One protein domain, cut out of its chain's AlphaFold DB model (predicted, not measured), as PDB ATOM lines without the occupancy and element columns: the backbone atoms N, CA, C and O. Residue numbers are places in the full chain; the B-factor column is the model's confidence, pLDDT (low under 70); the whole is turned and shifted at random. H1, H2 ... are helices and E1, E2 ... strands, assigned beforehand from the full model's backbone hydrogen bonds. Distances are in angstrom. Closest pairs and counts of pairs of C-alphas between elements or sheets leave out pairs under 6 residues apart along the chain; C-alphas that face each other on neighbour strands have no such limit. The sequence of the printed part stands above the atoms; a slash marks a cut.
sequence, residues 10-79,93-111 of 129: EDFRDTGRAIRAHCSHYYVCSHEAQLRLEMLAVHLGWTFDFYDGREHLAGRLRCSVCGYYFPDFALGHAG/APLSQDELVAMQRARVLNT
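This is residues 10 to 79 and 93 to 111 of the 129 residues of an uncharacterized protein of Devosia sp. Leaf64 (UniProt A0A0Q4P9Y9). A small antiparallel sheet of three strands stands as a wall, with H2 and H3 set off loosely to one side of it and the short helix H1 at the end where E1 begins. Beyond the other end of the sheet, past the loops of residues 23 to 31 and 61 to 71, comes the longest helix, H4, and residues 93 to 101 stick out there. The printed part has 89 residues with four named helices and three named strands, in the order H1, E1, E2, H2, H3, E3, H4; the sheet's order is E2, E1, E3, and the class is mixed, helices and strands. The whole is only just compact, close to loose, with a radius of gyration of the C-alphas of 14.4 A, and elongated, spanning 43 by 24 by 21 A.

H1 is residues 10 to 14, and C-alpha 10 stands at (-51.071, 73.976, 141.444). E1 is residues 17 to 22, 16.3 A from first to last C-alpha. E2 is residues 32 to 34, with C-alpha 32 at (-59.764, 64.215, 159.520). H2 is residues 37 to 44, 10.0 A long, and H3 is residues 54 to 60, 10.2 A long. E3 is residues 72 to 77, 16.8 A long. H4 is residues 97 to 111, 21.0 A long, with C-alpha 111 at (-45.226, 63.873, 165.644).

E1 is the inner strand. E1 and E2 form a hairpin, antiparallel at 154 degrees, with N 21 and O 33 2.8 A apart. E1 and E3 are antiparallel at 152 degrees; N 18 and O 76 are 2.7 A apart, and N 72 and O 22 2.9 A. E2, H2 with H3, and E3 make a split strand-helix-strand unit, two strands running the same way with E1 between them, and its crossover is right-handed. H1 only grazes the sheet with residues 10 to 12; its closest C-alphas to E1 are those of Phe 12 and Ala 18, 6.3 A. H1 and H2 are close but not clearly touching, with the C-alphas of Arg 13 and Leu 37 closest, at 6.9 A. H2 is not on the sheet. H3 only grazes the sheet with residues 54 to 58; its closest C-alphas to E3 are those of Ala 58 and Asp 72, 7.5 A. H2 and H3 are apart. H4 is not on the sheet, and is apart from H1, H2 and H3. Every O i to N i+4 pair is within hydrogen-bond range in H1 and H4, against 3 of 4 in H2 and 2 of 3 in H3.

The two C-alphas farthest apart are those of Thr 47 and Asp 98, 43.5 A. Residues 80 to 92 are not printed, and C-alphas 79 and 93 are 24.4 A apart across the cut. The link from H3 to E3, 11 residues, is long. Residues 93 to 101, of which 97 to 101 belong to H4, stand free. Mean pLDDT of the printed part is 81.1; 17 residues are under 70, among them 93 to 95, 99 to 101 and 106 to 108, and the mean of H4 is 67.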
ATOM      1  N   GLU A  10     -50.841  72.652 142.024       94.19
ATOM      2  CA  GLU A  10     -51.071  73.976 141.444       94.19
ATOM      3  C   GLU A  10     -52.526  74.175 141.016       94.19
ATOM      4  O   GLU A  10     -53.142  75.155 141.430       94.19
ATOM      5  N   ASP A  11     -53.123  73.214 140.302       91.94
ATOM      6  CA  ASP A  11     -54.536  73.298 139.927       91.94
ATOM      7  C   ASP A  11     -55.434  73.392 141.182       91.94
ATOM      8  O   ASP A  11     -56.399  74.161 141.204       91.94
ATOM      9  N   PHE A  12     -55.127  72.642 142.252       90.38
ATOM     10  CA  PHE A  12     -55.863  72.727 143.523       90.38
ATOM     11  C   PHE A  12     -55.754  74.118 144.157       90.38
ATOM     12  O   PHE A  12     -56.768  74.658 144.602       90.38
ATOM     13  N   ARG A  13     -54.555  74.713 144.168       90.94
ATOM     14  CA  ARG A  13     -54.327  76.071 144.683       90.94
ATOM     15  C   ARG A  13     -55.122  77.097 143.880       90.94
ATOM     16  O   ARG A  13     -55.890  77.861 144.461       90.94
ATOM     17  N   ASP A  14     -54.969  77.081 142.562       91.56
ATOM     18  CA  ASP A  14     -55.509  78.108 141.669       91.56
ATOM     19  C   ASP A  14     -57.042  78.061 141.597       91.56
ATOM     20  O   ASP A  14     -57.703  79.085 141.429       91.56
ATOM     21  N   THR A  15     -57.634  76.880 141.799       87.25
ATOM     22  CA  THR A  15     -59.096  76.692 141.826       87.25
ATOM     23  C   THR A  15     -59.708  76.760 143.226       87.25
ATOM     24  O   THR A  15     -60.913  76.540 143.388       87.25
ATOM     25  N   GLY A  16     -58.907  77.048 144.259       86.31
ATOM     26  CA  GLY A  16     -59.373  77.111 145.646       86.31
ATOM     27  C   GLY A  16     -59.915  75.775 146.164       86.31
ATOM     28  O   GLY A  16     -60.815  75.743 147.014       86.31
ATOM     29  N   ARG A  17     -59.409  74.659 145.633       85.69
ATOM     30  CA  ARG A  17     -59.731  73.315 146.106       85.69
ATOM     31  C   ARG A  17     -58.761  72.874 147.194       85.69
ATOM     32  O   ARG A  17     -57.644  73.354 147.322       85.69
ATOM     33  N   ALA A  18     -59.224  71.950 148.015       86.31
ATOM     34  CA  ALA A  18     -58.500  71.407 149.142       86.31
ATOM     35  C   ALA A  18     -58.464  69.885 149.067       86.31
ATOM     36  O   ALA A  18     -59.422  69.242 148.635       86.31
ATOM     37  N   ILE A  19     -57.359  69.335 149.563       88.31
ATOM     38  CA  ILE A  19     -57.181  67.909 149.796       88.31
ATOM     39  C   ILE A  19     -57.366  67.682 151.293       88.31
ATOM     40  O   ILE A  19     -56.652  68.267 152.115       88.31
ATOM     41  N   ARG A  20     -58.338  66.855 151.663       87.19
ATOM     42  CA  ARG A  20     -58.517  66.375 153.031       87.19
ATOM     43  C   ARG A  20     -58.034  64.946 153.144       87.19
ATOM     44  O   ARG A  20     -58.259  64.162 152.232       87.19
ATOM     45  N   ALA A  21     -57.394  64.633 154.258       87.06
ATOM     46  CA  ALA A  21     -56.977  63.297 154.635       87.06
ATOM     47  C   ALA A  21     -57.822  62.819 155.821       87.06
ATOM     48  O   ALA A  21     -57.977  63.543 156.807       87.06
ATOM     49  N   HIS A  22     -58.340  61.604 155.723       85.88
ATOM     50  CA  HIS A  22     -59.127  60.910 156.730       85.88
ATOM     51  C   HIS A  22     -58.328  59.713 157.223       85.88
ATOM     52  O   HIS A  22     -57.748  58.969 156.433       85.88
ATOM     53  N   CYS A  23     -58.273  59.524 158.535       84.25
ATOM     54  CA  CYS A  23     -57.657  58.339 159.103       84.25
ATOM     55  C   CYS A  23     -58.433  57.090 158.661       84.25
ATOM     56  O   CYS A  23     -59.612  56.955 158.971       84.25
ATOM     57  N   SER A  24     -57.753  56.166 157.985       84.75
ATOM     58  CA  SER A  24     -58.318  54.887 157.537       84.75
ATOM     59  C   SER A  24     -58.489  53.874 158.677       84.75
ATOM     60  O   SER A  24     -59.113  52.834 158.501       84.75
ATOM     61  N   HIS A  25     -57.998  54.171 159.885       84.69
ATOM     62  CA  HIS A  25     -58.225  53.351 161.079       84.69
ATOM     63  C   HIS A  25     -59.603  53.633 161.711       84.69
ATOM     64  O   HIS A  25     -59.698  53.997 162.883       84.69
ATOM     65  N   TYR A  26     -60.674  53.503 160.926       69.25
ATOM     66  CA  TYR A  26     -62.012  54.028 161.237       69.25
ATOM     67  C   TYR A  26     -62.678  53.423 162.485       69.25
ATOM     68  O   TYR A  26     -63.508  54.082 163.104       69.25
ATOM     69  N   TYR A  27     -62.288  52.216 162.909       71.38
ATOM     70  CA  TYR A  27     -62.761  51.622 164.169       71.38
ATOM     71  C   TYR A  27     -62.150  52.258 165.426       71.38
ATOM     72  O   TYR A  27     -62.685  52.086 166.517       71.38
ATOM     73  N   VAL A  28     -61.033  52.980 165.291       73.12
ATOM     74  CA  VAL A  28     -60.248  53.511 166.421       73.12
ATOM     75  C   VAL A  28     -60.097  55.031 166.350       73.12
ATOM     76  O   VAL A  28     -59.928  55.693 167.370       73.12
ATOM     77  N   CYS A  29     -60.135  55.615 165.153       73.31
ATOM     78  CA  CYS A  29     -59.843  57.023 164.948       73.31
ATOM     79  C   CYS A  29     -60.617  57.587 163.753       73.31
ATOM     80  O   CYS A  29     -60.410  57.176 162.616       73.31
ATOM     81  N   SER A  30     -61.444  58.601 164.011       76.12
ATOM     82  CA  SER A  30     -62.199  59.358 163.003       76.12
ATOM     83  C   SER A  30     -61.522  60.680 162.614       76.12
ATOM     84  O   SER A  30     -62.161  61.599 162.102       76.12
ATOM     85  N   HIS A  31     -60.222  60.816 162.893       79.44
ATOM     86  CA  HIS A  31     -59.490  62.055 162.652       79.44
ATOM     87  C   HIS A  31     -59.454  62.401 161.161       79.44
ATOM     88  O   HIS A  31     -58.969  61.622 160.340       79.44
ATOM     89  N   GLU A  32     -59.905  63.609 160.837       81.75
ATOM     90  CA  GLU A  32     -59.764  64.215 159.520       81.75
ATOM     91  C   GLU A  32     -58.941  65.495 159.601       81.75
ATOM     92  O   GLU A  32     -58.965  66.212 160.608       81.75
ATOM     93  N   ALA A  33     -58.250  65.823 158.516       80.25
ATOM     94  CA  ALA A  33     -57.596  67.108 158.417       80.25
ATOM     95  C   ALA A  33     -57.357  67.567 156.981       80.25
ATOM     96  O   ALA A  33     -57.138  66.776 156.069       80.25
ATOM     97  N   GLN A  34     -57.365  68.884 156.792       84.25
ATOM     98  CA  GLN A  34     -57.007  69.499 155.522       84.25
ATOM     99  C   GLN A  34     -55.481  69.581 155.393       84.25
ATOM    100  O   GLN A  34     -54.797  70.109 156.276       84.25
ATOM    101  N   LEU A  35     -54.951  69.074 154.282       86.00
ATOM    102  CA  LEU A  35     -53.531  69.168 153.965       86.00
ATOM    103  C   LEU A  35     -53.189  70.587 153.506       86.00
ATOM    104  O   LEU A  35     -53.977  71.247 152.824       86.00
ATOM    105  N   ARG A  36     -52.005  71.067 153.891       86.38
ATOM    106  CA  ARG A  36     -51.500  72.371 153.441       86.38
ATOM    107  C   ARG A  36     -50.841  72.199 152.078       86.38
ATOM    108  O   ARG A  36     -49.791  71.565 152.000       86.38
ATOM    109  N   LEU A  37     -51.441  72.760 151.028       87.44
ATOM    110  CA  LEU A  37     -50.947  72.603 149.656       87.44
ATOM    111  C   LEU A  37     -49.518  73.129 149.498       87.44
ATOM    112  O   LEU A  37     -48.706  72.478 148.855       87.44
ATOM    113  N   GLU A  38     -49.179  74.242 150.150       85.38
ATOM    114  CA  GLU A  38     -47.833  74.823 150.088       85.38
ATOM    115  C   GLU A  38     -46.793  73.882 150.704       85.38
ATOM    116  O   GLU A  38     -45.700  73.728 150.173       85.38
ATOM    117  N   MET A  39     -47.147  73.212 151.804       85.69
ATOM    118  CA  MET A  39     -46.267  72.234 152.447       85.69
ATOM    119  C   MET A  39     -46.118  70.983 151.583       85.69
ATOM    120  O   MET A  39     -45.010  70.489 151.420       85.69
ATOM    121  N   LEU A  40     -47.214  70.489 150.992       88.38
ATOM    122  CA  LEU A  40     -47.147  69.370 150.049       88.38
ATOM    123  C   LEU A  40     -46.244  69.710 148.857       88.38
ATOM    124  O   LEU A  40     -45.392  68.906 148.490       88.38
ATOM    125  N   ALA A  41     -46.381  70.914 148.300       89.56
ATOM    126  CA  ALA A  41     -45.594  71.365 147.161       89.56
ATOM    127  C   ALA A  41     -44.097  71.510 147.479       89.56
ATOM    128  O   ALA A  41     -43.280  71.240 146.605       89.56
ATOM    129  N   VAL A  42     -43.713  71.860 148.713       87.25
ATOM    130  CA  VAL A  42     -42.296  71.861 149.138       87.25
ATOM    131  C   VAL A  42     -41.667  70.472 149.010       87.25
ATOM    132  O   VAL A  42     -40.492  70.358 148.675       87.25
ATOM    133  N   HIS A  43     -42.437  69.412 149.255       86.25
ATOM    134  CA  HIS A  43     -41.915  68.050 149.246       86.25
ATOM    135  C   HIS A  43     -42.133  67.293 147.934       86.25
ATOM    136  O   HIS A  43     -41.374  66.371 147.641       86.25
ATOM    137  N   LEU A  44     -43.173  67.638 147.174       91.50
ATOM    138  CA  LEU A  44     -43.597  66.902 145.979       91.50
ATOM    139  C   LEU A  44     -43.514  67.734 144.692       91.50
ATOM    140  O   LEU A  44     -43.546  67.176 143.601       91.50
ATOM    141  N   GLY A  45     -43.393  69.057 144.812       93.44
ATOM    142  CA  GLY A  45     -43.482  70.002 143.702       93.44
ATOM    143  C   GLY A  45     -44.922  70.398 143.364       93.44
ATOM    144  O   GLY A  45     -45.868  69.638 143.553       93.44
ATOM    145  N   TRP A  46     -45.099  71.608 142.828       95.00
ATOM    146  CA  TRP A  46     -46.412  72.120 142.401       95.00
ATOM    147  C   TRP A  46     -47.028  71.331 141.235       95.00
ATOM    148  O   TRP A  46     -48.251  71.249 141.120       95.00
ATOM    149  N   THR A  47     -46.188  70.709 140.409       95.62
ATOM    150  CA  THR A  47     -46.585  69.882 139.261       95.62
ATOM    151  C   THR A  47     -46.979  68.455 139.640       95.62
ATOM    152  O   THR A  47     -47.367  67.692 138.760       95.62
ATOM    153  N   PHE A  48     -46.890  68.084 140.923       94.69
ATOM    154  CA  PHE A  48     -47.286  66.765 141.404       94.69
ATOM    155  C   PHE A  48     -48.746  66.473 141.054       94.69
ATOM    156  O   PHE A  48     -49.642  67.183 141.517       94.69
ATOM    157  N   ASP A  49     -48.969  65.425 140.261       94.19
ATOM    158  CA  ASP A  49     -50.300  64.913 139.941       94.19
ATOM    159  C   ASP A  49     -50.840  64.125 141.137       94.19
ATOM    160  O   ASP A  49     -50.310  63.079 141.518       94.19
ATOM    161  N   PHE A  50     -51.906  64.643 141.745       91.06
ATOM    162  CA  PHE A  50     -52.500  64.036 142.926       91.06
ATOM    163  C   PHE A  50     -53.104  62.659 142.645       91.06
ATOM    164  O   PHE A  50     -53.062  61.805 143.525       91.06
ATOM    165  N   TYR A  51     -53.686  62.441 141.464       87.44
ATOM    166  CA  TYR A  51     -54.356  61.182 141.145       87.44
ATOM    167  C   TYR A  51     -53.340  60.067 140.925       87.44
ATOM    168  O   TYR A  51     -53.480  59.000 141.520       87.44
ATOM    169  N   ASP A  52     -52.294  60.343 140.149       90.31
ATOM    170  CA  ASP A  52     -51.263  59.349 139.841       90.31
ATOM    171  C   ASP A  52     -50.321  59.133 141.040       90.31
ATOM    172  O   ASP A  52     -49.872  58.021 141.309       90.31
ATOM    173  N   GLY A  53     -50.054  60.186 141.819       90.44
ATOM    174  CA  GLY A  53     -49.209  60.133 143.011       90.44
ATOM    175  C   GLY A  53     -49.943  59.784 144.311       90.44
ATOM    176  O   GLY A  53     -49.321  59.796 145.380       90.44
ATOM    177  N   ARG A  54     -51.249  59.488 144.264       89.56
ATOM    178  CA  ARG A  54     -52.098  59.323 145.457       89.56
ATOM    179  C   ARG A  54     -51.546  58.294 146.440       89.56
ATOM    180  O   ARG A  54     -51.465  58.573 147.634       89.56
ATOM    181  N   GLU A  55     -51.183  57.111 145.951       88.19
ATOM    182  CA  GLU A  55     -50.673  56.027 146.798       88.19
ATOM    183  C   GLU A  55     -49.310  56.372 147.400       88.19
ATOM    184  O   GLU A  55     -49.080  56.141 148.588       88.19
ATOM    185  N   HIS A  56     -48.435  57.004 146.610       88.44
ATOM    186  CA  HIS A  56     -47.145  57.487 147.092       88.44
ATOM    187  C   HIS A  56     -47.319  58.488 148.240       88.44
ATOM    188  O   HIS A  56     -46.642  58.389 149.262       88.44
ATOM    189  N   LEU A  57     -48.254  59.433 148.098       89.38
ATOM    190  CA  LEU A  57     -48.587  60.377 149.160       89.38
ATOM    191  C   LEU A  57     -49.179  59.658 150.384       89.38
ATOM    192  O   LEU A  57     -48.743  59.919 151.504       89.38
ATOM    193  N   ALA A  58     -50.128  58.736 150.191       89.12
ATOM    194  CA  ALA A  58     -50.764  57.990 151.280       89.12
ATOM    195  C   ALA A  58     -49.748  57.210 152.129       89.12
ATOM    196  O   ALA A  58     -49.806  57.268 153.356       89.12
ATOM    197  N   GLY A  59     -48.775  56.548 151.494       87.25
ATOM    198  CA  GLY A  59     -47.742  55.777 152.192       87.25
ATOM    199  C   GLY A  59     -46.789  56.621 153.046       87.25
ATOM    200  O   GLY A  59     -46.118  56.091 153.929       87.25
ATOM    201  N   ARG A  60     -46.733  57.939 152.821       86.06
ATOM    202  CA  ARG A  60     -45.882  58.873 153.580       86.06
ATOM    203  C   ARG A  60     -46.631  59.629 154.666       86.06
ATOM    204  O   ARG A  60     -46.001  60.292 155.488       86.06
ATOM    205  N   LEU A  61     -47.957  59.564 154.660       85.81
ATOM    206  CA  LEU A  61     -48.783  60.229 155.649       85.81
ATOM    207  C   LEU A  61     -49.178  59.253 156.750       85.81
ATOM    208  O   LEU A  61     -49.599  58.124 156.500       85.81
ATOM    209  N   ARG A  62     -49.107  59.745 157.983       85.81
ATOM    210  CA  ARG A  62     -49.652  59.083 159.162       85.81
ATOM    211  C   ARG A  62     -50.654  59.977 159.863       85.81
ATOM    212  O   ARG A  62     -50.535  61.204 159.875       85.81
ATOM    213  N   CYS A  63     -51.639  59.356 160.486       82.88
ATOM    214  CA  CYS A  63     -52.583  60.054 161.330       82.88
ATOM    215  C   CYS A  63     -51.849  60.639 162.541       82.88
ATOM    216  O   CYS A  63     -51.330  59.906 163.377       82.88
ATOM    217  N   SER A  64     -51.868  61.962 162.694       77.75
ATOM    218  CA  SER A  64     -51.229  62.627 163.838       77.75
ATOM    219  C   SER A  64     -51.867  62.288 165.189       77.75
ATOM    220  O   SER A  64     -51.377  62.737 166.213       77.75
ATOM    221  N   VAL A  65     -52.998  61.583 165.208       78.69
ATOM    222  CA  VAL A  65     -53.693  61.175 166.433       78.69
ATOM    223  C   VAL A  65     -53.300  59.750 166.819       78.69
ATOM    224  O   VAL A  65     -52.737  59.549 167.889       78.69
ATOM    225  N   CYS A  66     -53.538  58.768 165.945       79.81
ATOM    226  CA  CYS A  66     -53.323  57.350 166.260       79.81
ATOM    227  C   CYS A  66     -52.080  56.728 165.599       79.81
ATOM    228  O   CYS A  66     -51.820  55.550 165.804       79.81
ATOM    229  N   GLY A  67     -51.337  57.478 164.779       80.94
ATOM    230  CA  GLY A  67     -50.101  57.022 164.129       80.94
ATOM    231  C   GLY A  67     -50.291  56.095 162.924       80.94
ATOM    232  O   GLY A  67     -49.307  55.740 162.285       80.94
ATOM    233  N   TYR A  68     -51.529  55.719 162.588       84.56
ATOM    234  CA  TYR A  68     -51.821  54.800 161.483       84.56
ATOM    235  C   TYR A  68     -51.495  55.424 160.117       84.56
ATOM    236  O   TYR A  68     -51.737  56.616 159.914       84.56
ATOM    237  N   TYR A  69     -50.950  54.623 159.202       86.75
ATOM    238  CA  TYR A  69     -50.544  55.038 157.854       86.75
ATOM    239  C   TYR A  69     -51.694  54.934 156.845       86.75
ATOM    240  O   TYR A  69     -52.746  54.385 157.158       86.75
ATOM    241  N   PHE A  70     -51.475  55.425 155.623       89.50
ATOM    242  CA  PHE A  70     -52.404  55.284 154.495       89.50
ATOM    243  C   PHE A  70     -53.783  55.907 154.751       89.50
ATOM    244  O   PHE A  70     -54.781  55.189 154.814       89.50
ATOM    245  N   PRO A  71     -53.873  57.239 154.921       88.06
ATOM    246  CA  PRO A  71     -55.163  57.901 155.020       88.06
ATOM    247  C   PRO A  71     -55.939  57.827 153.699       88.06
ATOM    248  O   PRO A  71     -55.357  57.793 152.614       88.06
ATOM    249  N   ASP A  72     -57.261  57.916 153.802       89.12
ATOM    250  CA  ASP A  72     -58.136  58.154 152.661       89.12
ATOM    251  C   ASP A  72     -58.199  59.643 152.336       89.12
ATOM    252  O   ASP A  72     -58.137  60.487 153.230       89.12
ATOM    253  N   PHE A  73     -58.355  59.993 151.060       88.06
ATOM    254  CA  PHE A  73     -58.420  61.391 150.648       88.06
ATOM    255  C   PHE A  73     -59.790  61.788 150.123       88.06
ATOM    256  O   PHE A  73     -60.403  61.065 149.342       88.06
ATOM    257  N   ALA A  74     -60.212  62.995 150.484       86.12
ATOM    258  CA  ALA A  74     -61.394  63.640 149.941       86.12
ATOM    259  C   ALA A  74     -61.032  65.005 149.356       86.12
ATOM    260  O   ALA A  74     -60.318  65.802 149.967       86.12
ATOM    261  N   LEU A  75     -61.543  65.272 148.157       85.75
ATOM    262  CA  LEU A  75     -61.307  66.513 147.426       85.75
ATOM    263  C   LEU A  75     -62.539  67.412 147.547       85.75
ATOM    264  O   LEU A  75     -63.667  66.952 147.398       85.75
ATOM    265  N   GLY A  76     -62.340  68.701 147.802       80.00
ATOM    266  CA  GLY A  76     -63.442  69.656 147.948       80.00
ATOM    267  C   GLY A  76     -62.981  71.100 147.814       80.00
ATOM    268  O   GLY A  76     -61.842  71.351 147.436       80.00
ATOM    269  N   HIS A  77     -63.845  72.064 148.128       76.56
ATOM    270  CA  HIS A  77     -63.445  73.472 148.223       76.56
ATOM    271  C   HIS A  77     -62.749  73.760 149.555       76.56
ATOM    272  O   HIS A  77     -63.121  73.202 150.591       76.56
ATOM    273  N   ALA A  78     -61.771  74.666 149.553       68.62
ATOM    274  CA  ALA A  78     -61.149  75.139 150.783       68.62
ATOM    275  C   ALA A  78     -62.215  75.700 151.746       68.62
ATOM    276  O   ALA A  78     -63.078  76.486 151.363       68.62
ATOM    277  N   GLY A  79     -62.207  75.245 153.002       62.88
ATOM    278  CA  GLY A  79     -63.171  75.668 154.030       62.88
ATOM    279  C   GLY A  79     -64.530  74.945 154.018       62.88
ATOM    280  O   GLY A  79     -65.128  74.777 155.091       62.88
ATOM    281  N   ALA A  93     -69.765  59.791 170.247       54.25
ATOM    282  CA  ALA A  93     -69.997  60.243 171.610       54.25
ATOM    283  C   ALA A  93     -68.781  61.087 172.048       54.25
ATOM    284  O   ALA A  93     -67.651  60.768 171.659       54.25
ATOM    285  N   PRO A  94     -68.977  62.186 172.795       53.34
ATOM    286  CA  PRO A  94     -67.860  62.970 173.297       53.34
ATOM    287  C   PRO A  94     -66.953  62.076 174.151       53.34
ATOM    288  O   PRO A  94     -67.416  61.444 175.097       53.34
ATOM    289  N   LEU A  95     -65.673  62.019 173.782       61.28
ATOM    290  CA  LEU A  95     -64.654  61.279 174.521       61.28
ATOM    291  C   LEU A  95     -64.465  61.887 175.913       61.28
ATOM    292  O   LEU A  95     -64.574  63.105 176.094       61.28
ATOM    293  N   SER A  96     -64.145  61.039 176.881       73.19
ATOM    294  CA  SER A  96     -63.793  61.468 178.232       73.19
ATOM    295  C   SER A  96     -62.489  62.278 178.245       73.19
ATOM    296  O   SER A  96     -61.662  62.206 177.332       73.19
ATOM    297  N   GLN A  97     -62.275  63.064 179.303       65.31
ATOM    298  CA  GLN A  97     -61.063  63.875 179.449       65.31
ATOM    299  C   GLN A  97     -59.783  63.023 179.451       65.31
ATOM    300  O   GLN A  97     -58.779  63.431 178.865       65.31
ATOM    301  N   ASP A  98     -59.829  61.829 180.041       70.06
ATOM    302  CA  ASP A  98     -58.688  60.912 180.093       70.06
ATOM    303  C   ASP A  98     -58.328  60.370 178.704       70.06
ATOM    304  O   ASP A  98     -57.152  60.345 178.331       70.06
ATOM    305  N   GLU A  99     -59.329  60.031 177.888       66.19
ATOM    306  CA  GLU A  99     -59.128  59.625 176.492       66.19
ATOM    307  C   GLU A  99     -58.535  60.767 175.660       66.19
ATOM    308  O   GLU A  99     -57.598  60.559 174.885       66.19
ATOM    309  N   LEU A 100     -59.001  62.001 175.873       63.78
ATOM    310  CA  LEU A 100     -58.445  63.181 175.208       63.78
ATOM    311  C   LEU A 100     -56.972  63.408 175.580       63.78
ATOM    312  O   LEU A 100     -56.152  63.697 174.704       63.78
ATOM    313  N   VAL A 101     -56.608  63.247 176.857       68.50
ATOM    314  CA  VAL A 101     -55.216  63.355 177.326       68.50
ATOM    315  C   VAL A 101     -54.351  62.239 176.737       68.50
ATOM    316  O   VAL A 101     -53.236  62.512 176.279       68.50
ATOM    317  N   ALA A 102     -54.850  61.002 176.695       70.06
ATOM    318  CA  ALA A 102     -54.146  59.866 176.107       70.06
ATOM    319  C   ALA A 102     -53.880  60.080 174.608       70.06
ATOM    320  O   ALA A 102     -52.742  59.937 174.152       70.06
ATOM    321  N   MET A 103     -54.885  60.531 173.855       62.03
ATOM    322  CA  MET A 103     -54.747  60.869 172.436       62.03
ATOM    323  C   MET A 103     -53.781  62.036 172.212       62.03
ATOM    324  O   MET A 103     -53.024  62.043 171.240       62.03
ATOM    325  N   GLN A 104     -53.758  63.020 173.116       64.69
ATOM    326  CA  GLN A 104     -52.825  64.142 173.037       64.69
ATOM    327  C   GLN A 104     -51.371  63.704 173.269       64.69
ATOM    328  O   GLN A 104     -50.478  64.171 172.562       64.69
ATOM    329  N   ARG A 105     -51.123  62.780 174.205       71.81
ATOM    330  CA  ARG A 105     -49.792  62.187 174.428       71.81
ATOM    331  C   ARG A 105     -49.353  61.322 173.248       71.81
ATOM    332  O   ARG A 105     -48.240  61.499 172.757       71.81
ATOM    333  N   ALA A 106     -50.240  60.455 172.754       67.75
ATOM    334  CA  ALA A 106     -49.988  59.631 171.573       67.75
ATOM    335  C   ALA A 106     -49.631  60.494 170.357       67.75
ATOM    336  O   ALA A 106     -48.669  60.207 169.652       67.75
ATOM    337  N   ARG A 107     -50.327  61.621 170.168       62.84
ATOM    338  CA  ARG A 107     -49.996  62.611 169.140       62.84
ATOM    339  C   ARG A 107     -48.582  63.161 169.274       62.84
ATOM    340  O   ARG A 107     -47.867  63.180 168.283       62.84
ATOM    341  N   VAL A 108     -48.191  63.627 170.461       67.94
ATOM    342  CA  VAL A 108     -46.848  64.198 170.675       67.94
ATOM    343  C   VAL A 108     -45.773  63.182 170.298       67.94
ATOM    344  O   VAL A 108     -44.868  63.524 169.544       67.94
ATOM    345  N   LEU A 109     -45.928  61.928 170.728       71.56
ATOM    346  CA  LEU A 109     -45.030  60.831 170.360       71.56
ATOM    347  C   LEU A 109     -45.023  60.584 168.844       71.56
ATOM    348  O   LEU A 109     -43.965  60.486 168.228       71.56
ATOM    349  N   ASN A 110     -46.205  60.576 168.226       64.31
ATOM    350  CA  ASN A 110     -46.387  60.349 166.796       64.31
ATOM    351  C   ASN A 110     -46.023  61.551 165.917       64.31
ATOM    352  O   ASN A 110     -46.134  61.439 164.707       64.31
ATOM    353  N   THR A 111     -45.634  62.707 166.456       62.66
ATOM    354  CA  THR A 111     -45.226  63.873 165.644       62.66
ATOM    355  C   THR A 111     -43.882  64.464 166.062       62.66
ATOM    356  O   THR A 111     -43.473  65.473 165.500       62.66
TER     357      THR A 111